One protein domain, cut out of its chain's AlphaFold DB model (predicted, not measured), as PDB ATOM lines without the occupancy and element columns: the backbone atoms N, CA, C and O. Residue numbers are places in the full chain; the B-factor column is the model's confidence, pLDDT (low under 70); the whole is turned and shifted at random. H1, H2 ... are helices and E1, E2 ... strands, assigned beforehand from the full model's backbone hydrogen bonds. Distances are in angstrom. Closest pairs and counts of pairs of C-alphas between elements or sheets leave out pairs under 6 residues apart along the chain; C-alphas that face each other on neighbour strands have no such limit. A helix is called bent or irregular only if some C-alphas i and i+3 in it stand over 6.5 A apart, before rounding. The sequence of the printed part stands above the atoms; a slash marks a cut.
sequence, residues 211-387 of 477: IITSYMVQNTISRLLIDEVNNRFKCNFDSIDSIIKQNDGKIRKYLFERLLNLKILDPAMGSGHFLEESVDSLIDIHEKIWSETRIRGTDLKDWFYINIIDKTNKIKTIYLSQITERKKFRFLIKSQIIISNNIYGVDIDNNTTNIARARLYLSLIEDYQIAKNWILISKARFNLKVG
ATOM      1  N   ILE A 211      16.146  12.017  -5.179       63.12
ATOM      2  CA  ILE A 211      15.927  10.562  -5.114       63.12
ATOM      3  C   ILE A 211      17.237   9.808  -4.853       63.12
ATOM      4  O   ILE A 211      17.263   8.859  -4.073       63.12
ATOM      5  N   ILE A 212      18.328  10.229  -5.497       69.75
ATOM      6  CA  ILE A 212      19.645   9.622  -5.317       69.75
ATOM      7  C   ILE A 212      20.208   9.989  -3.938       69.75
ATOM      8  O   ILE A 212      20.708   9.103  -3.251       69.75
ATOM      9  N   THR A 213      20.085  11.248  -3.504       72.06
ATOM     10  CA  THR A 213      20.527  11.686  -2.169       72.06
ATOM     11  C   THR A 213      19.794  10.921  -1.066       72.06
ATOM     12  O   THR A 213      20.442  10.303  -0.222       72.06
ATOM     13  N   SER A 214      18.459  10.886  -1.110       72.88
ATOM     14  CA  SER A 214      17.619  10.150  -0.164       72.88
ATOM     15  C   SER A 214      17.997   8.671  -0.137       72.88
ATOM     16  O   SER A 214      18.191   8.109   0.936       72.88
ATOM     17  N   TYR A 215      18.179   8.041  -1.304       78.94
ATOM     18  CA  TYR A 215      18.591   6.638  -1.394       78.94
ATOM     19  C   TYR A 215      19.966   6.392  -0.758       78.94
ATOM     20  O   TYR A 215      20.121   5.459   0.033       78.94
ATOM     21  N   MET A 216      20.961   7.231  -1.068       83.12
ATOM     22  CA  MET A 216      22.310   7.126  -0.500       83.12
ATOM     23  C   MET A 216      22.278   7.230   1.023       83.12
ATOM     24  O   MET A 216      22.865   6.392   1.711       83.12
ATOM     25  N   VAL A 217      21.564   8.220   1.555       88.25
ATOM     26  CA  VAL A 217      21.450   8.446   2.997       88.25
ATOM     27  C   VAL A 217      20.718   7.294   3.679       88.25
ATOM     28  O   VAL A 217      21.251   6.703   4.621       88.25
ATOM     29  N   GLN A 218      19.533   6.929   3.184       84.62
ATOM     30  CA  GLN A 218      18.700   5.890   3.788       84.62
ATOM     31  C   GLN A 218      19.416   4.541   3.819       84.62
ATOM     32  O   GLN A 218      19.408   3.874   4.855       84.62
ATOM     33  N   ASN A 219      20.078   4.155   2.726       86.06
ATOM     34  CA  ASN A 219      20.831   2.906   2.688       86.06
ATOM     35  C   ASN A 219      22.050   2.936   3.598       86.06
ATOM     36  O   ASN A 219      22.306   1.947   4.278       86.06
ATOM     37  N   THR A 220      22.779   4.051   3.648       92.44
ATOM     38  CA  THR A 220      23.971   4.170   4.499       92.44
ATOM     39  C   THR A 220      23.600   4.053   5.976       92.44
ATOM     40  O   THR A 220      24.166   3.227   6.691       92.44
ATOM     41  N   ILE A 221      22.609   4.830   6.429       93.75
ATOM     42  CA  ILE A 221      22.167   4.830   7.831       93.75
ATOM     43  C   ILE A 221      21.539   3.482   8.196       93.75
ATOM     44  O   ILE A 221      21.898   2.893   9.217       93.75
ATOM     45  N   SER A 222      20.629   2.965   7.362       91.44
ATOM     46  CA  SER A 222      19.949   1.698   7.648       91.44
ATOM     47  C   SER A 222      20.935   0.538   7.696       91.44
ATOM     48  O   SER A 222      20.881  -0.261   8.628       91.44
ATOM     49  N   ARG A 223      21.867   0.459   6.735       94.00
ATOM     50  CA  ARG A 223      22.850  -0.624   6.684       94.00
ATOM     51  C   ARG A 223      23.774  -0.607   7.895       94.00
ATOM     52  O   ARG A 223      23.961  -1.652   8.507       94.00
ATOM     53  N   LEU A 224      24.277   0.571   8.272       96.62
ATOM     54  CA  LEU A 224      25.112   0.738   9.461       96.62
ATOM     55  C   LEU A 224      24.415   0.195  10.716       96.62
ATOM     56  O   LEU A 224      24.986  -0.614  11.444       96.62
ATOM     57  N   LEU A 225      23.171   0.613  10.957       96.12
ATOM     58  CA  LEU A 225      22.415   0.207  12.145       96.12
ATOM     59  C   LEU A 225      22.078  -1.292  12.136       96.12
ATOM     60  O   LEU A 225      22.158  -1.937  13.183       96.12
ATOM     61  N   ILE A 226      21.725  -1.857  10.975       96.62
ATOM     62  CA  ILE A 226      21.463  -3.297  10.822       96.62
ATOM     63  C   ILE A 226      22.723  -4.104  11.143       96.62
ATOM     64  O   ILE A 226      22.667  -5.029  11.954       96.62
ATOM     65  N   ASP A 227      23.860  -3.735  10.552       96.94
ATOM     66  CA  ASP A 227      25.128  -4.438  10.748       96.94
ATOM     67  C   ASP A 227      25.596  -4.341  12.216       96.94
ATOM     68  O   ASP A 227      26.034  -5.342  12.788       96.94
ATOM     69  N   GLU A 228      25.449  -3.184  12.877       96.62
ATOM     70  CA  GLU A 228      25.761  -3.026  14.309       96.62
ATOM     71  C   GLU A 228      24.901  -3.941  15.200       96.62
ATOM     72  O   GLU A 228      25.429  -4.627  16.081       96.62
ATOM     73  N   VAL A 229      23.584  -3.992  14.966       97.06
ATOM     74  CA  VAL A 229      22.658  -4.849  15.727       97.06
ATOM     75  C   VAL A 229      22.981  -6.329  15.511       97.06
ATOM     76  O   VAL A 229      23.146  -7.067  16.489       97.06
ATOM     77  N   ASN A 230      23.131  -6.753  14.254       97.06
ATOM     78  CA  ASN A 230      23.451  -8.134  13.889       97.06
ATOM     79  C   ASN A 230      24.763  -8.599  14.529       97.06
ATOM     80  O   ASN A 230      24.822  -9.661  15.156       97.06
ATOM     81  N   ASN A 231      25.801  -7.762  14.472       96.94
ATOM     82  CA  ASN A 231      27.097  -8.069  15.068       96.94
ATOM     83  C   ASN A 231      27.040  -8.172  16.598       96.94
ATOM     84  O   ASN A 231      27.683  -9.061  17.173       96.94
ATOM     85  N   ARG A 232      26.273  -7.289  17.254       96.94
ATOM     86  CA  ARG A 232      26.158  -7.219  18.719       96.94
ATOM     87  C   ARG A 232      25.386  -8.392  19.316       96.94
ATOM     88  O   ARG A 232      25.787  -8.877  20.377       96.94
ATOM     89  N   PHE A 233      24.298  -8.807  18.668       96.38
ATOM     90  CA  PHE A 233      23.368  -9.825  19.175       96.38
ATOM     91  C   PHE A 233      23.471 -11.178  18.460       96.38
ATOM     92  O   PHE A 233      22.760 -12.104  18.839       96.38
ATOM     93  N   LYS A 234      24.374 -11.317  17.476       95.69
ATOM     94  CA  LYS A 234      24.568 -12.543  16.679       95.69
ATOM     95  C   LYS A 234      23.272 -13.001  16.001       95.69
ATOM     96  O   LYS A 234      22.883 -14.162  16.080       95.69
ATOM     97  N   CYS A 235      22.612 -12.058  15.343       94.38
ATOM     98  CA  CYS A 235      21.369 -12.249  14.600       94.38
ATOM     99  C   CYS A 235      21.533 -11.829  13.130       94.38
ATOM    100  O   CYS A 235      22.563 -11.273  12.757       94.38
ATOM    101  N   ASN A 236      20.520 -12.120  12.307       95.25
ATOM    102  CA  ASN A 236      20.537 -11.916  10.853       95.25
ATOM    103  C   ASN A 236      19.301 -11.129  10.387       95.25
ATOM    104  O   ASN A 236      18.484 -11.633   9.618       95.25
ATOM    105  N   PHE A 237      19.129  -9.909  10.888       96.12
ATOM    106  CA  PHE A 237      18.097  -9.000  10.396       96.12
ATOM    107  C   PHE A 237      18.466  -8.442   9.018       96.12
ATOM    108  O   PHE A 237      19.629  -8.134   8.758       96.12
ATOM    109  N   ASP A 238      17.463  -8.279   8.157       94.06
ATOM    110  CA  ASP A 238      17.593  -7.750   6.794       94.06
ATOM    111  C   ASP A 238      17.144  -6.283   6.667       94.06
ATOM    112  O   ASP A 238      17.436  -5.614   5.676       94.06
ATOM    113  N   SER A 239      16.433  -5.773   7.674       95.62
ATOM    114  CA  SER A 239      15.744  -4.487   7.625       95.62
ATOM    115  C   SER A 239      15.571  -3.868   9.012       95.62
ATOM    116  O   SER A 239      15.394  -4.569  10.010       95.62
ATOM    117  N   ILE A 240      15.531  -2.534   9.083       95.69
ATOM    118  CA  ILE A 240      15.237  -1.804  10.327       95.69
ATOM    119  C   ILE A 240      13.863  -2.192  10.890       95.69
ATOM    120  O   ILE A 240      13.713  -2.355  12.098       95.69
ATOM    121  N   ASP A 241      12.867  -2.400  10.025       95.44
ATOM    122  CA  ASP A 241      11.521  -2.791  10.453       95.44
ATOM    123  C   ASP A 241      11.510  -4.159  11.153       95.44
ATOM    124  O   ASP A 241      10.798  -4.322  12.145       95.44
ATOM    125  N   SER A 242      12.332  -5.120  10.711       95.88
ATOM    126  CA  SER A 242      12.481  -6.411  11.399       95.88
ATOM    127  C   SER A 242      13.103  -6.268  12.802       95.88
ATOM    128  O   SER A 242      12.621  -6.886  13.754       95.88
ATOM    129  N   ILE A 243      14.087  -5.372  12.969       95.31
ATOM    130  CA  ILE A 243      14.730  -5.054  14.261       95.31
ATOM    131  C   ILE A 243      13.760  -4.345  15.216       95.31
ATOM    132  O   ILE A 243      13.829  -4.509  16.438       95.31
ATOM    133  N   ILE A 244      12.852  -3.536  14.676       93.44
ATOM    134  CA  ILE A 244      11.841  -2.831  15.465       93.44
ATOM    135  C   ILE A 244      10.722  -3.792  15.889       93.44
ATOM    136  O   ILE A 244      10.319  -3.761  17.046       93.44
ATOM    137  N   LYS A 245      10.254  -4.681  15.003       91.56
ATOM    138  CA  LYS A 245       9.109  -5.582  15.254       91.56
ATOM    139  C   LYS A 245       9.450  -6.892  15.971       91.56
ATOM    140  O   LYS A 245       8.548  -7.649  16.328       91.56
ATOM    141  N   GLN A 246      10.721  -7.204  16.184       88.69
ATOM    142  CA  GLN A 246      11.113  -8.371  16.982       88.69
ATOM    143  C   GLN A 246      10.712  -8.209  18.463       88.69
ATOM    144  O   GLN A 246      10.431  -7.102  18.924       88.69
ATOM    145  N   ASN A 247      10.658  -9.311  19.218       85.62
ATOM    146  CA  ASN A 247      10.073  -9.329  20.565       85.62
ATOM    147  C   ASN A 247      11.022  -8.894  21.696       85.62
ATOM    148  O   ASN A 247      10.557  -8.307  22.673       85.62
ATOM    149  N   ASP A 248      12.333  -9.064  21.551       87.62
ATOM    150  CA  ASP A 248      13.345  -8.703  22.547       87.62
ATOM    151  C   ASP A 248      13.485  -7.177  22.728       87.62
ATOM    152  O   ASP A 248      14.018  -6.439  21.891       87.62
ATOM    153  N   GLY A 249      13.034  -6.678  23.880       86.31
ATOM    154  CA  GLY A 249      13.167  -5.269  24.249       86.31
ATOM    155  C   GLY A 249      14.615  -4.773  24.314       86.31
ATOM    156  O   GLY A 249      14.844  -3.589  24.070       86.31
ATOM    157  N   LYS A 250      15.599  -5.647  24.574       89.81
ATOM    158  CA  LYS A 250      17.024  -5.277  24.639       89.81
ATOM    159  C   LYS A 250      17.564  -4.862  23.275       89.81
ATOM    160  O   LYS A 250      18.316  -3.894  23.195       89.81
ATOM    161  N   ILE A 251      17.145  -5.546  22.209       93.12
ATOM    162  CA  ILE A 251      17.544  -5.220  20.833       93.12
ATOM    163  C   ILE A 251      16.951  -3.865  20.414       93.12
ATOM    164  O   ILE A 251      17.676  -3.015  19.896       93.12
ATOM    165  N   ARG A 252      15.663  -3.606  20.710       90.56
ATOM    166  CA  ARG A 252      15.031  -2.297  20.427       90.56
ATOM    167  C   ARG A 252      15.691  -1.167  21.213       90.56
ATOM    168  O   ARG A 252      15.963  -0.109  20.649       90.56
ATOM    169  N   LYS A 253      15.961  -1.406  22.500       91.12
ATOM    170  CA  LYS A 253      16.667  -0.462  23.370       91.12
ATOM    171  C   LYS A 253      18.035  -0.111  22.795       91.12
ATOM    172  O   LYS A 253      18.342   1.069  22.668       91.12
ATOM    173  N   TYR A 254      18.812  -1.116  22.395       94.44
ATOM    174  CA  TYR A 254      20.120  -0.900  21.787       94.44
ATOM    175  C   TYR A 254      20.017  -0.057  20.510       94.44
ATOM    176  O   TYR A 254      20.723   0.939  20.396       94.44
ATOM    177  N   LEU A 255      19.097  -0.379  19.591       95.38
ATOM    178  CA  LEU A 255      18.873   0.428  18.383       95.38
ATOM    179  C   LEU A 255      18.563   1.897  18.726       95.38
ATOM    180  O   LEU A 255      19.141   2.809  18.137       95.38
ATOM    181  N   PHE A 256      17.679   2.134  19.697       94.06
ATOM    182  CA  PHE A 256      17.342   3.484  20.141       94.06
ATOM    183  C   PHE A 256      18.552   4.222  20.738       94.06
ATOM    184  O   PHE A 256      18.825   5.355  20.349       94.06
ATOM    185  N   GLU A 257      19.323   3.580  21.618       93.25
ATOM    186  CA  GLU A 257      20.552   4.148  22.192       93.25
ATOM    187  C   GLU A 257      21.609   4.457  21.123       93.25
ATOM    188  O   GLU A 257      22.327   5.456  21.231       93.25
ATOM    189  N   ARG A 258      21.697   3.636  20.067       96.06
ATOM    190  CA  ARG A 258      22.560   3.909  18.912       96.06
ATOM    191  C   ARG A 258      22.115   5.153  18.157       96.06
ATOM    192  O   ARG A 258      22.954   6.017  17.915       96.06
ATOM    193  N   LEU A 259      20.822   5.308  17.875       95.38
ATOM    194  CA  LEU A 259      20.284   6.508  17.220       95.38
ATOM    195  C   LEU A 259      20.559   7.785  18.026       95.38
ATOM    196  O   LEU A 259      21.017   8.778  17.464       95.38
ATOM    197  N   LEU A 260      20.377   7.747  19.352       90.50
ATOM    198  CA  LEU A 260      20.652   8.902  20.219       90.50
ATOM    199  C   LEU A 260      22.106   9.392  20.120       90.50
ATOM    200  O   LEU A 260      22.361  10.589  20.260       90.50
ATOM    201  N   ASN A 261      23.053   8.482  19.872       91.31
ATOM    202  CA  ASN A 261      24.490   8.752  19.919       91.31
ATOM    203  C   ASN A 261      25.182   8.778  18.548       91.31
ATOM    204  O   ASN A 261      26.370   9.098  18.484       91.31
ATOM    205  N   LEU A 262      24.474   8.446  17.465       93.56
ATOM    206  CA  LEU A 262      25.033   8.403  16.115       93.56
ATOM    207  C   LEU A 262      25.590   9.775  15.704       93.56
ATOM    208  O   LEU A 262      25.014  10.809  16.031       93.56
ATOM    209  N   LYS A 263      26.711   9.799  14.983       95.19
ATOM    210  CA  LYS A 263      27.332  11.030  14.481       95.19
ATOM    211  C   LYS A 263      27.416  10.957  12.965       95.19
ATOM    212  O   LYS A 263      28.023  10.035  12.434       95.19
ATOM    213  N   ILE A 264      26.806  11.924  12.292       94.81
ATOM    214  CA  ILE A 264      26.809  12.074  10.839       94.81
ATOM    215  C   ILE A 264      27.556  13.362  10.522       94.81
ATOM    216  O   ILE A 264      27.201  14.424  11.032       94.81
ATOM    217  N   LEU A 265      28.596  13.254   9.700       94.12
ATOM    218  CA  LEU A 265      29.421  14.373   9.268       94.12
ATOM    219  C   LEU A 265      29.384  14.481   7.747       94.12
ATOM    220  O   LEU A 265      29.735  13.524   7.063       94.12
ATOM    221  N   ASP A 266      29.058  15.670   7.248       92.12
ATOM    222  CA  ASP A 266      29.336  16.054   5.867       92.12
ATOM    223  C   ASP A 266      30.485  17.088   5.830       92.12
ATOM    224  O   ASP A 266      30.302  18.241   6.238       92.12
ATOM    225  N   PRO A 267      31.701  16.694   5.403       89.62
ATOM    226  CA  PRO A 267      32.877  17.561   5.416       89.62
ATOM    227  C   PRO A 267      32.912  18.580   4.263       89.62
ATOM    228  O   PRO A 267      33.837  19.395   4.227       89.62
ATOM    229  N   ALA A 268      31.969  18.523   3.321       84.94
ATOM    230  CA  ALA A 268      31.840  19.457   2.204       84.94
ATOM    231  C   ALA A 268      30.351  19.688   1.904       84.94
ATOM    232  O   ALA A 268      29.864  19.430   0.801       84.94
ATOM    233  N   MET A 269      29.629  20.142   2.929       86.31
ATOM    234  CA  MET A 269      28.170  20.027   2.979       86.31
ATOM    235  C   MET A 269      27.402  20.873   1.965       86.31
ATOM    236  O   MET A 269      26.209  20.640   1.749       86.31
ATOM    237  N   GLY A 270      28.032  21.888   1.370       83.12
ATOM    238  CA  GLY A 270      27.370  22.819   0.471       83.12
ATOM    239  C   GLY A 270      26.119  23.425   1.114       83.12
ATOM    240  O   GLY A 270      26.159  23.966   2.217       83.12
ATOM    241  N   SER A 271      24.979  23.317   0.426       78.31
ATOM    242  CA  SER A 271      23.670  23.784   0.908       78.31
ATOM    243  C   SER A 271      23.073  22.943   2.045       78.31
ATOM    244  O   SER A 271      22.018  23.311   2.565       78.31
ATOM    245  N   GLY A 272      23.711  21.835   2.432       84.81
ATOM    246  CA  GLY A 272      23.275  20.954   3.513       84.81
ATOM    247  C   GLY A 272      22.218  19.920   3.115       84.81
ATOM    248  O   GLY A 272      21.518  19.428   3.993       84.81
ATOM    249  N   HIS A 273      22.074  19.585   1.828       81.00
ATOM    250  CA  HIS A 273      21.034  18.649   1.373       81.00
ATOM    251  C   HIS A 273      21.205  17.229   1.944       81.00
ATOM    252  O   HIS A 273      20.251  16.679   2.481       81.00
ATOM    253  N   PHE A 274      22.419  16.663   1.935       86.88
ATOM    254  CA  PHE A 274      22.685  15.361   2.573       86.88
ATOM    255  C   PHE A 274      22.403  15.376   4.082       86.88
ATOM    256  O   PHE A 274      21.945  14.378   4.639       86.88
ATOM    257  N   LEU A 275      22.656  16.506   4.748       91.81
ATOM    258  CA  LEU A 275      22.380  16.666   6.175       91.81
ATOM    259  C   LEU A 275      20.877  16.716   6.458       91.81
ATOM    260  O   LEU A 275      20.426  16.083   7.405       91.81
ATOM    261  N   GLU A 276      20.109  17.435   5.643       88.06
ATOM    262  CA  GLU A 276      18.644  17.473   5.723       88.06
ATOM    263  C   GLU A 276      18.031  16.085   5.492       88.06
ATOM    264  O   GLU A 276      17.278  15.609   6.336       88.06
ATOM    265  N   GLU A 277      18.446  15.376   4.441       86.81
ATOM    266  CA  GLU A 277      18.003  13.997   4.190       86.81
ATOM    267  C   GLU A 277      18.389  13.049   5.338       86.81
ATOM    268  O   GLU A 277      17.645  12.134   5.690       86.81
ATOM    269  N   SER A 278      19.544  13.275   5.975       94.44
ATOM    270  CA  SER A 278      19.961  12.508   7.157       94.44
ATOM    271  C   SER A 278      19.059  12.781   8.357       94.44
ATOM    272  O   SER A 278      18.754  11.862   9.117       94.44
ATOM    273  N   VAL A 279      18.601  14.027   8.523       93.81
ATOM    274  CA  VAL A 279      17.615  14.375   9.552       93.81
ATOM    275  C   VAL A 279      16.311  13.618   9.317       93.81
ATOM    276  O   VAL A 279      15.777  13.036  10.265       93.81
ATOM    277  N   ASP A 280      15.833  13.591   8.074       90.81
ATOM    278  CA  ASP A 280      14.585  12.919   7.710       90.81
ATOM    279  C   ASP A 280      14.689  11.388   7.842       90.81
ATOM    280  O   ASP A 280      13.822  10.739   8.427       90.81
ATOM    281  N   SER A 281      15.813  10.794   7.441       93.62
ATOM    282  CA  SER A 281      16.037   9.359   7.635       93.62
ATOM    283  C   SER A 281      16.071   8.966   9.119       93.62
ATOM    284  O   SER A 281      15.481   7.954   9.505       93.62
ATOM    285  N   LEU A 282      16.716   9.764   9.978       96.69
ATOM    286  CA  LEU A 282      16.766   9.485  11.416       96.69
ATOM    287  C   LEU A 282      15.406   9.670  12.092       96.69
ATOM    288  O   LEU A 282      15.040   8.859  12.950       96.69
ATOM    289  N   ILE A 283      14.643  10.709  11.722       94.94
ATOM    290  CA  ILE A 283      13.326  10.930  12.324       94.94
ATOM    291  C   ILE A 283      12.359   9.804  11.960       94.94
ATOM    292  O   ILE A 283      11.630   9.344  12.837       94.94
ATOM    293  N   ASP A 284      12.418   9.290  10.730       94.75
ATOM    294  CA  ASP A 284      11.580   8.177  10.284       94.75
ATOM    295  C   ASP A 284      11.831   6.908  11.107       94.75
ATOM    296  O   ASP A 284      10.886   6.242  11.544       94.75
ATOM    297  N   ILE A 285      13.095   6.587  11.406       96.62
ATOM    298  CA  ILE A 285      13.432   5.438  12.260       96.62
ATOM    299  C   ILE A 285      12.928   5.665  13.694       96.62
ATOM    300  O   ILE A 285      12.317   4.769  14.285       96.62
ATOM    301  N   HIS A 286      13.122   6.862  14.255       95.94
ATOM    302  CA  HIS A 286      12.597   7.201  15.580       95.94
ATOM    303  C   HIS A 286      11.067   7.084  15.655       95.94
ATOM    304  O   HIS A 286      10.541   6.584  16.652       95.94
ATOM    305  N   GLU A 287      10.344   7.505  14.616       94.56
ATOM    306  CA  GLU A 287       8.885   7.399  14.550       94.56
ATOM    307  C   GLU A 287       8.397   5.955  14.450       94.56
ATOM    308  O   GLU A 287       7.384   5.613  15.073       94.56
ATOM    309  N   LYS A 288       9.125   5.095  13.731       94.56
ATOM    310  CA  LYS A 288       8.852   3.653  13.689       94.56
ATOM    311  C   LYS A 288       9.017   3.023  15.074       94.56
ATOM    312  O   LYS A 288       8.117   2.318  15.527       94.56
ATOM    313  N   ILE A 289      10.100   3.347  15.790       92.56
ATOM    314  CA  ILE A 289      10.316   2.888  17.176       92.56
ATOM    315  C   ILE A 289       9.202   3.395  18.098       92.56
ATOM    316  O   ILE A 289       8.668   2.626  18.899       92.56
ATOM    317  N   TRP A 290       8.826   4.673  17.990       92.06
ATOM    318  CA  TRP A 290       7.751   5.268  18.791       92.06
ATOM    319  C   TRP A 290       6.401   4.592  18.544       92.06
ATOM    320  O   TRP A 290       5.706   4.245  19.498       92.06
ATOM    321  N   SER A 291       6.055   4.353  17.279       90.62
ATOM    322  CA  SER A 291       4.810   3.684  16.887       90.62
ATOM    323  C   SER A 291       4.739   2.265  17.444       90.62
ATOM    324  O   SER A 291       3.767   1.915  18.110       90.62
ATOM    325  N   GLU A 292       5.802   1.481  17.259       88.31
ATOM    326  CA  GLU A 292       5.880   0.106  17.757       88.31
ATOM    327  C   GLU A 292       5.817   0.044  19.290       88.31
ATOM    328  O   GLU A 292       5.105  -0.776  19.870       88.31
ATOM    329  N   THR A 293       6.518   0.960  19.961       83.19
ATOM    330  CA  THR A 293       6.526   1.066  21.426       83.19
ATOM    331  C   THR A 293       5.125   1.323  21.978       83.19
ATOM    332  O   THR A 293       4.768   0.793  23.027       83.19
ATOM    333  N   ARG A 294       4.302   2.106  21.270       82.50
ATOM    334  CA  ARG A 294       2.915   2.379  21.671       82.50
ATOM    335  C   ARG A 294       1.983   1.189  21.445       82.50
ATOM    336  O   ARG A 294       1.085   0.996  22.257       82.50
ATOM    337  N   ILE A 295       2.196   0.402  20.387       84.56
ATOM    338  CA  ILE A 295       1.399  -0.805  20.099       84.56
ATOM    339  C   ILE A 295       1.600  -1.861  21.193       84.56
ATOM    340  O   ILE A 295       0.639  -2.485  21.632       84.56
ATOM    341  N   ARG A 296       2.839  -2.042  21.663       77.75
ATOM    342  CA  ARG A 296       3.195  -3.089  22.636       77.75
ATOM    343  C   ARG A 296       2.844  -2.772  24.093       77.75
ATOM    344  O   ARG A 296       2.950  -3.657  24.932       77.75
ATOM    345  N   GLY A 297       2.427  -1.547  24.409       65.25
ATOM    346  CA  GLY A 297       2.097  -1.147  25.781       65.25
ATOM    347  C   GLY A 297       3.312  -0.815  26.662       65.25
ATOM    348  O   GLY A 297       4.428  -0.603  26.195       65.25
ATOM    349  N   THR A 298       3.074  -0.670  27.970       55.25
ATOM    350  CA  THR A 298       3.929   0.051  28.935       55.25
ATOM    351  C   THR A 298       5.245  -0.617  29.350       55.25
ATOM    352  O   THR A 298       5.974  -0.018  30.139       55.25
ATOM    353  N   ASP A 299       5.599  -1.775  28.796       54.00
ATOM    354  CA  ASP A 299       6.804  -2.549  29.162       54.00
ATOM    355  C   ASP A 299       8.130  -1.905  28.701       54.00
ATOM    356  O   ASP A 299       9.210  -2.480  28.821       54.00
ATOM    357  N   LEU A 300       8.066  -0.691  28.150       58.34
ATOM    358  CA  LEU A 300       9.189   0.035  27.549       58.34
ATOM    359  C   LEU A 300       9.463   1.390  28.235       58.34
ATOM    360  O   LEU A 300      10.169   2.239  27.687       58.34
ATOM    361  N   LYS A 301       8.902   1.617  29.432       59.41
ATOM    362  CA  LYS A 301       9.005   2.897  30.158       59.41
ATOM    363  C   LYS A 301      10.427   3.252  30.607       59.41
ATOM    364  O   LYS A 301      10.758   4.432  30.603       59.41
ATOM    365  N   ASP A 302      11.276   2.273  30.907       75.19
ATOM    366  CA  ASP A 302      12.529   2.541  31.635       75.19
ATOM    367  C   ASP A 302      13.691   3.028  30.760       75.19
ATOM    368  O   ASP A 302      14.705   3.490  31.278       75.19
ATOM    369  N   TRP A 303      13.582   2.926  29.433       85.06
ATOM    370  CA  TRP A 303      14.677   3.284  28.521       85.06
ATOM    371  C   TRP A 303      14.275   4.208  27.372       85.06
ATOM    372  O   TRP A 303      15.145   4.818  26.754       85.06
ATOM    373  N   PHE A 304      12.980   4.353  27.081       89.06
ATOM    374  CA  PHE A 304      12.508   5.172  25.965       89.06
ATOM    375  C   PHE A 304      12.241   6.622  26.395       89.06
ATOM    376  O   PHE A 304      11.104   7.107  26.422       89.06
ATOM    377  N   TYR A 305      13.317   7.311  26.770       87.94
ATOM    378  CA  TYR A 305      13.293   8.697  27.224       87.94
ATOM    379  C   TYR A 305      14.431   9.518  26.611       87.94
ATOM    380  O   TYR A 305      15.410   8.981  26.098       87.94
ATOM    381  N   ILE A 306      14.300  10.839  26.694       86.88
ATOM    382  CA  ILE A 306      15.380  11.792  26.419       86.88
ATOM    383  C   ILE A 306      15.509  12.773  27.577       86.88
ATOM    384  O   ILE A 306      14.533  13.074  28.267       86.88
ATOM    385  N   ASN A 307      16.712  13.305  27.765       83.25
ATOM    386  CA  ASN A 307      16.971  14.371  28.720       83.25
ATOM    387  C   ASN A 307      17.040  15.700  27.973       83.25
ATOM    388  O   ASN A 307      17.819  15.844  27.033       83.25
ATOM    389  N   ILE A 308      16.223  16.665  28.391       76.06
ATOM    390  CA  ILE A 308      16.204  18.014  27.823       76.06
ATOM    391  C   ILE A 308      16.556  19.043  28.890       76.06
ATOM    392  O   ILE A 308      16.345  18.812  30.079       76.06
ATOM    393  N   ILE A 309      17.048  20.202  28.469       70.00
ATOM    394  CA  ILE A 309      17.263  21.337  29.368       70.00
ATOM    395  C   ILE A 309      16.038  22.245  29.285       70.00
ATOM    396  O   ILE A 309      15.715  22.767  28.216       70.00
ATOM    397  N   ASP A 310      15.359  22.458  30.407       68.00
ATOM    398  CA  ASP A 310      14.162  23.293  30.454       68.00
ATOM    399  C   ASP A 310      14.474  24.809  30.427       68.00
ATOM    400  O   ASP A 310      15.614  25.252  30.235       68.00
ATOM    401  N   LYS A 311      13.434  25.639  30.589       65.56
ATOM    402  CA  LYS A 311      13.558  27.109  30.626       65.56
ATOM    403  C   LYS A 311      14.394  27.609  31.813       65.56
ATOM    404  O   LYS A 311      14.949  28.695  31.727       65.56
ATOM    405  N   THR A 312      14.509  26.819  32.880       68.56
ATOM    406  CA  THR A 312      15.248  27.134  34.115       68.56
ATOM    407  C   THR A 312      16.669  26.562  34.129       68.56
ATOM    408  O   THR A 312      17.332  26.583  35.160       68.56
ATOM    409  N   ASN A 313      17.146  26.055  32.985       67.25
ATOM    410  CA  ASN A 313      18.431  25.363  32.841       67.25
ATOM    411  C   ASN A 313      18.561  24.077  33.674       67.25
ATOM    412  O   ASN A 313      19.671  23.599  33.896       67.25
ATOM    413  N   LYS A 314      17.440  23.469  34.075       72.38
ATOM    414  CA  LYS A 314      17.433  22.169  34.749       72.38
ATOM    415  C   LYS A 314      17.253  21.040  33.746       72.38
ATOM    416  O   LYS A 314      16.547  21.182  32.745       72.38
ATOM    417  N   ILE A 315      17.892  19.906  34.028       77.62
ATOM    418  CA  ILE A 315      17.702  18.679  33.257       77.62
ATOM    419  C   ILE A 315      16.324  18.110  33.599       77.62
ATOM    420  O   ILE A 315      15.996  17.899  34.764       77.62
ATOM    421  N   LYS A 316      15.527  17.858  32.567       82.12
ATOM    422  CA  LYS A 316      14.213  17.235  32.651       82.12
ATOM    423  C   LYS A 316      14.179  15.999  31.764       82.12
ATOM    424  O   LYS A 316      14.405  16.088  30.558       82.12
ATOM    425  N   THR A 317      13.828  14.864  32.354       85.75
ATOM    426  CA  THR A 317      13.579  13.623  31.618       85.75
ATOM    427  C   THR A 317      12.186  13.654  30.994       85.75
ATOM    428  O   THR A 317      11.192  13.953  31.660       85.75
ATOM    429  N   ILE A 318      12.113  13.356  29.700       86.12
ATOM    430  CA  ILE A 318      10.868  13.197  28.949       86.12
ATOM    431  C   ILE A 318      10.771  11.753  28.487       86.12
ATOM    432  O   ILE A 318      11.550  11.314  27.645       86.12
ATOM    433  N   TYR A 319       9.762  11.048  28.989       88.25
ATOM    434  CA  TYR A 319       9.394   9.726  28.500       88.25
ATOM    435  C   TYR A 319       8.657   9.864  27.171       88.25
ATOM    436  O   TYR A 319       7.556  10.414  27.098       88.25
ATOM    437  N   LEU A 320       9.273   9.364  26.107       89.62
ATOM    438  CA  LEU A 320       8.765   9.522  24.747       89.62
ATOM    439  C   LEU A 320       7.476   8.726  24.512       89.62
ATOM    440  O   LEU A 320       6.639   9.125  23.705       89.62
ATOM    441  N   SER A 321       7.278   7.642  25.264       84.75
ATOM    442  CA  SER A 321       6.051   6.836  25.258       84.75
ATOM    443  C   SER A 321       4.812   7.601  25.740       84.75
ATOM    444  O   SER A 321       3.697   7.257  25.356       84.75
ATOM    445  N   GLN A 322       4.988   8.656  26.545       86.38
ATOM    446  CA  GLN A 322       3.895   9.504  27.040       86.38
ATOM    447  C   GLN A 322       3.464  10.572  26.025       86.38
ATOM    448  O   GLN A 322       2.452  11.246  26.216       86.38
ATOM    449  N   ILE A 323       4.227  10.760  24.945       87.88
ATOM    450  CA  ILE A 323       3.881  11.709  23.891       87.88
ATOM    451  C   ILE A 323       2.880  11.035  22.953       87.88
ATOM    452  O   ILE A 323       3.202  10.046  22.301       87.88
ATOM    453  N   THR A 324       1.673  11.591  22.870       86.94
ATOM    454  CA  THR A 324       0.597  11.106  21.991       86.94
ATOM    455  C   THR A 324       0.586  11.812  20.636       86.94
ATOM    456  O   THR A 324       0.254  11.212  19.615       86.94
ATOM    457  N   GLU A 325       0.979  13.085  20.608       89.81
ATOM    458  CA  GLU A 325       0.990  13.908  19.403       89.81
ATOM    459  C   GLU A 325       2.246  13.650  18.559       89.81
ATOM    460  O   GLU A 325       3.347  14.070  18.927       89.81
ATOM    461  N   ARG A 326       2.072  13.046  17.376       88.69
ATOM    462  CA  ARG A 326       3.160  12.774  16.414       88.69
ATOM    463  C   ARG A 326       4.031  14.007  16.142       88.69
ATOM    464  O   ARG A 326       5.250  13.939  16.226       88.69
ATOM    465  N   LYS A 327       3.411  15.166  15.883       87.50
ATOM    466  CA  LYS A 327       4.132  16.425  15.603       87.50
ATOM    467  C   LYS A 327       5.022  16.866  16.771       87.50
ATOM    468  O   LYS A 327       6.130  17.339  16.552       87.50
ATOM    469  N   LYS A 328       4.556  16.687  18.011       87.31
ATOM    470  CA  LYS A 328       5.327  17.011  19.218       87.31
ATOM    471  C   LYS A 328       6.503  16.052  19.404       87.31
ATOM    472  O   LYS A 328       7.589  16.502  19.757       87.31
ATOM    473  N   PHE A 329       6.295  14.756  19.150       90.56
ATOM    474  CA  PHE A 329       7.369  13.758  19.160       90.56
ATOM    475  C   PHE A 329       8.449  14.114  18.133       90.56
ATOM    476  O   PHE A 329       9.616  14.245  18.506       90.56
ATOM    477  N   ARG A 330       8.041  14.372  16.879       91.56
ATOM    478  CA  ARG A 330       8.947  14.762  15.792       91.56
ATOM    479  C   ARG A 330       9.799  15.964  16.173       91.56
ATOM    480  O   ARG A 330      11.022  15.886  16.156       91.56
ATOM    481  N   PHE A 331       9.146  17.038  16.610       88.62
ATOM    482  CA  PHE A 331       9.809  18.270  17.024       88.62
ATOM    483  C   PHE A 331      10.852  18.052  18.135       88.62
ATOM    484  O   PHE A 331      11.964  18.581  18.059       88.62
ATOM    485  N   LEU A 332      10.521  17.276  19.173       87.56
ATOM    486  CA  LEU A 332      11.429  17.037  20.300       87.56
ATOM    487  C   LEU A 332      12.661  16.232  19.885       87.56
ATOM    488  O   LEU A 332      13.778  16.637  20.197       87.56
ATOM    489  N   ILE A 333      12.478  15.135  19.150       91.81
ATOM    490  CA  ILE A 333      13.596  14.318  18.666       91.81
ATOM    491  C   ILE A 333      14.462  15.113  17.686       91.81
ATOM    492  O   ILE A 333      15.683  15.172  17.845       91.81
ATOM    493  N   LYS A 334      13.832  15.793  16.723       91.38
ATOM    494  CA  LYS A 334      14.518  16.594  15.707       91.38
ATOM    495  C   LYS A 334      15.355  17.712  16.328       91.38
ATOM    496  O   LYS A 334      16.533  17.834  16.007       91.38
ATOM    497  N   SER A 335      14.784  18.490  17.254       86.06
ATOM    498  CA  SER A 335      15.502  19.599  17.904       86.06
ATOM    499  C   SER A 335      16.573  19.136  18.886       86.06
ATOM    500  O   SER A 335      17.681  19.668  18.861       86.06
ATOM    501  N   GLN A 336      16.255  18.191  19.775       85.38
ATOM    502  CA  GLN A 336      17.097  17.893  20.939       85.38
ATOM    503  C   GLN A 336      18.158  16.835  20.655       85.38
ATOM    504  O   GLN A 336      19.220  16.866  21.271       85.38
ATOM    505  N   ILE A 337      17.884  15.920  19.726       89.75
ATOM    506  CA  ILE A 337      18.768  14.797  19.420       89.75
ATOM    507  C   ILE A 337      19.363  14.979  18.027       89.75
ATOM    508  O   ILE A 337      20.568  15.173  17.898       89.75
ATOM    509  N   ILE A 338      18.534  15.012  16.986       93.94
ATOM    510  CA  ILE A 338      19.039  14.915  15.615       93.94
ATOM    511  C   ILE A 338      19.872  16.141  15.231       93.94
ATOM    512  O   ILE A 338      21.076  16.023  15.008       93.94
ATOM    513  N   ILE A 339      19.270  17.332  15.214       90.88
ATOM    514  CA  ILE A 339      19.973  18.560  14.812       90.88
ATOM    515  C   ILE A 339      21.060  18.920  15.829       90.88
ATOM    516  O   ILE A 339      22.171  19.268  15.439       90.88
ATOM    517  N   SER A 340      20.757  18.809  17.128       86.69
ATOM    518  CA  SER A 340      21.672  19.250  18.191       86.69
ATOM    519  C   SER A 340      22.849  18.311  18.447       86.69
ATOM    520  O   SER A 340      23.886  18.768  18.936       86.69
ATOM    521  N   ASN A 341      22.706  17.015  18.155       88.12
ATOM    522  CA  ASN A 341      23.679  16.000  18.549       88.12
ATOM    523  C   ASN A 341      24.089  15.042  17.427       88.12
ATOM    524  O   ASN A 341      25.220  14.570  17.483       88.12
ATOM    525  N   ASN A 342      23.249  14.719  16.442       93.81
ATOM    526  CA  ASN A 342      23.632  13.752  15.406       93.81
ATOM    527  C   ASN A 342      24.280  14.403  14.179       93.81
ATOM    528  O   ASN A 342      25.172  13.802  13.589       93.81
ATOM    529  N   ILE A 343      23.853  15.610  13.804       95.88
ATOM    530  CA  ILE A 343      24.218  16.248  12.532       95.88
ATOM    531  C   ILE A 343      25.398  17.209  12.691       95.88
ATOM    532  O   ILE A 343      25.352  18.125  13.515       95.88
ATOM    533  N   TYR A 344      26.425  17.022  11.859       94.81
ATOM    534  CA  TYR A 344      27.629  17.848  11.774       94.81
ATOM    535  C   TYR A 344      27.951  18.162  10.319       94.81
ATOM    536  O   TYR A 344      27.797  17.318   9.439       94.81
ATOM    537  N   GLY A 345      28.458  19.365  10.070       92.88
ATOM    538  CA  GLY A 345      28.852  19.745   8.722       92.88
ATOM    539  C   GLY A 345      29.908  20.830   8.684       92.88
ATOM    540  O   GLY A 345      30.000  21.673   9.584       92.88
ATOM    541  N   VAL A 346      30.716  20.798   7.633       89.75
ATOM    542  CA  VAL A 346      31.742  21.801   7.365       89.75
ATOM    543  C   VAL A 346      31.676  22.193   5.896       89.75
ATOM    544  O   VAL A 346      31.529  21.336   5.029       89.75
ATOM    545  N   ASP A 347      31.780  23.489   5.619       87.38
ATOM    546  CA  ASP A 347      31.962  23.994   4.260       87.38
ATOM    547  C   ASP A 347      32.951  25.159   4.247       87.38
ATOM    548  O   ASP A 347      33.037  25.938   5.200       87.38
ATOM    549  N   ILE A 348      33.721  25.283   3.167       81.69
ATOM    550  CA  ILE A 348      34.713  26.352   3.034       81.69
ATOM    551  C   ILE A 348      34.056  27.706   2.763       81.69
ATOM    552  O   ILE A 348      34.612  28.742   3.136       81.69
ATOM    553  N   ASP A 349      32.888  27.711   2.119       80.31
ATOM    554  CA  ASP A 349      32.145  28.928   1.853       80.31
ATOM    555  C   ASP A 349      31.203  29.256   3.015       80.31
ATOM    556  O   ASP A 349      30.458  28.441   3.567       80.31
ATOM    557  N   ASN A 350      31.246  30.519   3.422       80.81
ATOM    558  CA  ASN A 350      30.413  30.986   4.509       80.81
ATOM    559  C   ASN A 350      28.931  31.022   4.106       80.81
ATOM    560  O   ASN A 350      28.054  30.766   4.933       80.81
ATOM    561  N   ASN A 351      28.632  31.356   2.850       76.25
ATOM    562  CA  ASN A 351      27.248  31.532   2.421       76.25
ATOM    563  C   ASN A 351      26.525  30.202   2.267       76.25
ATOM    564  O   ASN A 351      25.391  30.082   2.728       76.25
ATOM    565  N   THR A 352      27.179  29.197   1.686       77.88
ATOM    566  CA  THR A 352      26.690  27.809   1.690       77.88
ATOM    567  C   THR A 352      26.426  27.330   3.118       77.88
ATOM    568  O   THR A 352      25.326  26.862   3.409       77.88
ATOM    569  N   THR A 353      27.349  27.583   4.054       83.69
ATOM    570  CA  THR A 353      27.165  27.255   5.480       83.69
ATOM    571  C   THR A 353      25.949  27.966   6.094       83.69
ATOM    572  O   THR A 353      25.166  27.356   6.826       83.69
ATOM    573  N   ASN A 354      25.761  29.260   5.809       79.00
ATOM    574  CA  ASN A 354      24.589  30.028   6.244       79.00
ATOM    575  C   ASN A 354      23.282  29.419   5.713       79.00
ATOM    576  O   ASN A 354      22.305  29.326   6.455       79.00
ATOM    577  N   ILE A 355      23.280  28.960   4.462       77.94
ATOM    578  CA  ILE A 355      22.126  28.315   3.835       77.94
ATOM    579  C   ILE A 355      21.830  26.954   4.446       77.94
ATOM    580  O   ILE A 355      20.672  26.678   4.745       77.94
ATOM    581  N   ALA A 356      22.852  26.137   4.694       84.06
ATOM    582  CA  ALA A 356      22.685  24.870   5.392       84.06
ATOM    583  C   ALA A 356      22.061  25.084   6.783       84.06
ATOM    584  O   ALA A 356      21.124  24.379   7.162       84.06
ATOM    585  N   ARG A 357      22.489  26.126   7.519       85.19
ATOM    586  CA  ARG A 357      21.852  26.507   8.794       85.19
ATOM    587  C   ARG A 357      20.398  26.933   8.603       85.19
ATOM    588  O   ARG A 357      19.538  26.441   9.327       85.19
ATOM    589  N   ALA A 358      20.113  27.800   7.630       80.00
ATOM    590  CA  ALA A 358      18.754  28.259   7.346       80.00
ATOM    591  C   ALA A 358      17.818  27.097   6.972       80.00
ATOM    592  O   ALA A 358      16.702  27.032   7.475       80.00
ATOM    593  N   ARG A 359      18.287  26.151   6.154       82.38
ATOM    594  CA  ARG A 359      17.561  24.940   5.749       82.38
ATOM    595  C   ARG A 359      17.219  24.051   6.938       82.38
ATOM    596  O   ARG A 359      16.047  23.773   7.170       82.38
ATOM    597  N   LEU A 360      18.216  23.673   7.740       85.88
ATOM    598  CA  LEU A 360      17.985  22.871   8.945       85.88
ATOM    599  C   LEU A 360      17.049  23.591   9.928       85.88
ATOM    600  O   LEU A 360      16.223  22.957  10.585       85.88
ATOM    601  N   TYR A 361      17.156  24.920  10.023       83.81
ATOM    602  CA  TYR A 361      16.293  25.722  10.880       83.81
ATOM    603  C   TYR A 361      14.849  25.742  10.366       83.81
ATOM    604  O   TYR A 361      13.929  25.530  11.153       83.81
ATOM    605  N   LEU A 362      14.643  25.927   9.058       79.50
ATOM    606  CA  LEU A 362      13.331  25.865   8.407       79.50
ATOM    607  C   LEU A 362      12.678  24.496   8.607       79.50
ATOM    608  O   LEU A 362      11.557  24.416   9.097       79.50
ATOM    609  N   SER A 363      13.434  23.433   8.339       80.62
ATOM    610  CA  SER A 363      13.028  22.047   8.567       80.62
ATOM    611  C   SER A 363      12.597  21.814  10.027       80.62
ATOM    612  O   SER A 363      11.642  21.086  10.298       80.62
ATOM    613  N   LEU A 364      13.245  22.464  11.003       81.50
ATOM    614  CA  LEU A 364      12.850  22.378  12.410       81.50
ATOM    615  C   LEU A 364      11.523  23.095  12.719       81.50
ATOM    616  O   LEU A 364      10.736  22.597  13.524       81.50
ATOM    617  N   ILE A 365      11.276  24.259  12.111       75.94
ATOM    618  CA  ILE A 365      10.082  25.083  12.372       75.94
ATOM    619  C   ILE A 365       8.835  24.629  11.599       75.94
ATOM    620  O   ILE A 365       7.728  25.118  11.834       75.94
ATOM    621  N   GLU A 366       8.951  23.671  10.686       72.31
ATOM    622  CA  GLU A 366       7.773  23.043  10.080       72.31
ATOM    623  C   GLU A 366       6.933  22.271  11.105       72.31
ATOM    624  O   GLU A 366       5.698  22.260  11.017       72.31
ATOM    625  N   ASP A 367       7.589  21.718  12.129       63.81
ATOM    626  CA  ASP A 367       6.997  20.817  13.108       63.81
ATOM    627  C   ASP A 367       6.512  21.549  14.386       63.81
ATOM    628  O   ASP A 367       7.285  22.087  15.173       63.81
ATOM    629  N   TYR A 368       5.195  21.465  14.637       61.72
ATOM    630  CA  TYR A 368       4.476  21.805  15.886       61.72
ATOM    631  C   TYR A 368       4.417  23.289  16.338       61.72
ATOM    632  O   TYR A 368       5.123  24.157  15.849       61.72
ATOM    633  N   GLN A 369       3.486  23.604  17.257       62.88
ATOM    634  CA  GLN A 369       3.130  24.948  17.755       62.88
ATOM    635  C   GLN A 369       4.337  25.729  18.324       62.88
ATOM    636  O   GLN A 369       4.661  25.644  19.513       62.88
ATOM    637  N   ILE A 370       4.976  26.519  17.459       61.91
ATOM    638  CA  ILE A 370       6.268  27.191  17.672       61.91
ATOM    639  C   ILE A 370       6.224  28.226  18.791       61.91
ATOM    640  O   ILE A 370       7.103  28.235  19.651       61.91
ATOM    641  N   ALA A 371       5.173  29.050  18.828       59.81
ATOM    642  CA  ALA A 371       5.034  30.143  19.793       59.81
ATOM    643  C   ALA A 371       5.163  29.675  21.260       59.81
ATOM    644  O   ALA A 371       5.663  30.405  22.113       59.81
ATOM    645  N   LYS A 372       4.791  28.422  21.563       65.56
ATOM    646  CA  LYS A 372       4.910  27.844  22.914       65.56
ATOM    647  C   LYS A 372       6.287  27.235  23.212       65.56
ATOM    648  O   LYS A 372       6.662  27.126  24.380       65.56
ATOM    649  N   ASN A 373       7.037  26.855  22.178       66.56
ATOM    650  CA  ASN A 373       8.260  26.048  22.275       66.56
ATOM    651  C   ASN A 373       9.527  26.782  21.808       66.56
ATOM    652  O   ASN A 373      10.568  26.146  21.641       66.56
ATOM    653  N   TRP A 374       9.475  28.108  21.644       66.81
ATOM    654  CA  TRP A 374      10.591  28.924  21.149       66.81
ATOM    655  C   TRP A 374      11.913  28.694  21.900       66.81
ATOM    656  O   TRP A 374      12.970  28.706  21.282       66.81
ATOM    657  N   ILE A 375      11.863  28.407  23.209       66.19
ATOM    658  CA  ILE A 375      13.053  28.122  24.030       66.19
ATOM    659  C   ILE A 375      13.825  26.885  23.540       66.19
ATOM    660  O   ILE A 375      15.045  26.832  23.627       66.19
ATOM    661  N   LEU A 376      13.118  25.869  23.038       68.56
ATOM    662  CA  LEU A 376      13.733  24.628  22.562       68.56
ATOM    663  C   LEU A 376      14.385  24.844  21.195       68.56
ATOM    664  O   LEU A 376      15.417  24.247  20.907       68.56
ATOM    665  N   ILE A 377      13.810  25.739  20.392       73.69
ATOM    666  CA  ILE A 377      14.329  26.139  19.081       73.69
ATOM    667  C   ILE A 377      15.556  27.032  19.246       73.69
ATOM    668  O   ILE A 377      16.563  26.815  18.582       73.69
ATOM    669  N   SER A 378      15.508  28.006  20.159       67.44
ATOM    670  CA  SER A 378      16.638  28.904  20.420       67.44
ATOM    671  C   SER A 378      17.842  28.170  21.013       67.44
ATOM    672  O   SER A 378      18.982  28.545  20.747       67.44
ATOM    673  N   LYS A 379      17.601  27.091  21.771       70.06
ATOM    674  CA  LYS A 379      18.650  26.226  22.329       70.06
ATOM    675  C   LYS A 379      19.164  25.151  21.366       70.06
ATOM    676  O   LYS A 379      20.169  24.519  21.693       70.06
ATOM    677  N   ALA A 380      18.520  24.932  20.216       74.00
ATOM    678  CA  ALA A 380      18.988  23.948  19.244       74.00
ATOM    679  C   ALA A 380      20.397  24.320  18.747       74.00
ATOM    680  O   ALA A 380      20.661  25.462  18.358       74.00
ATOM    681  N   ARG A 381      21.326  23.361  18.796       78.50
ATOM    682  CA  ARG A 381      22.737  23.584  18.455       78.50
ATOM    683  C   ARG A 381      23.011  23.116  17.036       78.50
ATOM    684  O   ARG A 381      23.011  21.929  16.760       78.50
ATOM    685  N   PHE A 382      23.288  24.045  16.134       86.12
ATOM    686  CA  PHE A 382      23.633  23.711  14.757       86.12
ATOM    687  C   PHE A 382      25.140  23.478  14.688       86.12
ATOM    688  O   PHE A 382      25.911  24.437  14.731       86.12
ATOM    689  N   ASN A 383      25.575  22.218  14.589       89.88
ATOM    690  CA  ASN A 383      27.002  21.871  14.543       89.88
ATOM    691  C   ASN A 383      27.594  22.047  13.131       89.88
ATOM    692  O   ASN A 383      28.274  21.162  12.611       89.88
ATOM    693  N   LEU A 384      27.313  23.195  12.506       89.62
ATOM    694  CA  LEU A 384      27.768  23.550  11.164       89.62
ATOM    695  C   LEU A 384      28.846  24.632  11.237       89.62
ATOM    696  O   LEU A 384      28.602  25.712  11.790       89.62
ATOM    697  N   LYS A 385      30.024  24.372  10.666       87.94
ATOM    698  CA  LYS A 385      31.172  25.291  10.713       87.94
ATOM    699  C   LYS A 385      31.629  25.725   9.326       87.94
ATOM    700  O   LYS A 385      31.600  24.948   8.382       87.94
ATOM    701  N   VAL A 386      32.113  26.962   9.251       84.50
ATOM    702  CA  VAL A 386      32.881  27.431   8.094       84.50
ATOM    703  C   VAL A 386      34.324  26.990   8.283       84.50
ATOM    704  O   VAL A 386      34.909  27.245   9.338       84.50
ATOM    705  N   GLY A 387      34.906  26.335   7.288       83.38
ATOM    706  CA  GLY A 387      36.292  25.900   7.353       83.38
ATOM    707  C   GLY A 387      36.678  24.928   6.253       83.38
ATOM    708  O   GLY A 387      35.859  24.478   5.460       83.38
TER     709      GLY A 387
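Overview. This is residues 211 to 387 of the 477 residues of an uncharacterized protein of Candidatus Lokiarchaeota archaeon (UniProt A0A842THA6). A small parallel sheet, E1 E4 E5, stands at one end of a body of helices; H4 and H6 cover one of its faces with part of their length, and H4 runs on from there through the middle of the body. H1, H2 and H3 pack on one side of H4, H5 crosses it on another, and the short hairpin E2 E3 and H7 lie beyond H5. The printed part has 177 residues with seven named helices and five named strands, in the order H1 H2 H3 E1 H4 E2 E3 H5 E4 H6 H7 E5, and its class is mostly helix. It is compact, with a radius of gyration of the C-alphas of 16.6 A, and spans 48 by 38 by 25 A.

Along the chain. Begin with the sheet: E1 is residues 264 to 266, E4 is residues 343 to 347, 13.7 A long, and E5 is residues 384 to 386. Find C-alpha 273 at (21.034, 18.649, 1.373); from there H4, residues 273 to 295, runs 33.4 A to C-alpha 295 at (1.399, -0.805, 20.099). H6 is residues 350 to 365, 22.6 A long. Look at C-alpha 211, at (15.927, 10.562, -5.114), for the first residue of H1, residues 211 to 233, 32.6 A long. H2 is residues 240 to 245 and H3 is residues 249 to 261, 18.5 A long. E2, residues 305 to 309, and E3, residues 315 to 319, are 13.4 A and 13.1 A long. H5, residues 326 to 342, is 20.5 A long, with a kink of 27 degrees near residue 333; it is irregular, but only just: C-alphas 336 and 339 are 6.8 A apart. H7, residues 370 to 378, is irregular too, with C-alphas 372 and 375 8.2 A apart.

Arrangement. In the sheet, look at E4, the inner strand: its residues 343 to 345 pair with E1 and its residues 345 to 347 with E5, parallel at 13 degrees each. N 344 and O 264 are 2.8 A apart, and N 385 and O 345 are 2.9 A apart, both within hydrogen-bond range. H4 and H6 lie on the same face, two layers, helices over a sheet. H6 is over E4 and E5 at a height over the sheet of 10.1 A, along the strands at 8 degrees to E5 on the local plane. E4, H6 H7, E5 is a strand-helix-strand unit, two parallel neighbour strands with helices between, and its crossover is right-handed. H4 is the hub, touching five helices. Its residues 273 to 276 touch H6 at a shallow tilt of 22 degrees, closest at the C-alphas of Glu 276 and Leu 360, 6.3 A. H1 touches it with residues 213 to 221 alone, at a steep tilt of 50 degrees; the closest C-alphas, Ser 214 and Glu 277, are 5.8 A apart. H2 touches H4 at the C-alphas of Ile 244 and Ile 289, 6.2 A, and H3 touches it at Leu 259 and Leu 282, C-alphas 7.4 A apart. H5 touches H4 at a steep tilt of 50 degrees, opposite ways, closest at the C-alphas of Val 279 and Ile 338, 6.3 A. H7 only just touches H5, with 3 pairs of C-alphas within 8 A, the closest those of Ser 335 and Ile 377, 6.7 A. E2 and E3 are a hairpin, antiparallel at 151 degrees, with N 308 and O 316 2.9 A apart. In H1, H2, H3, H4 and H6 every O i to N i+4 pair is within hydrogen-bond range, against 10 of 13 in H5 and 3 of 5 in H7.

Size, cuts and confidence. The two C-alphas farthest apart, those of Gly 297 and Asp 349, are 48.8 A apart. The printed part has no cut, and it has no long link. The mean pLDDT of the printed part is 85.1; look for values under 70 at residues 211 to 212, 297 to 301, 310 to 313, 367 to 376 and 378.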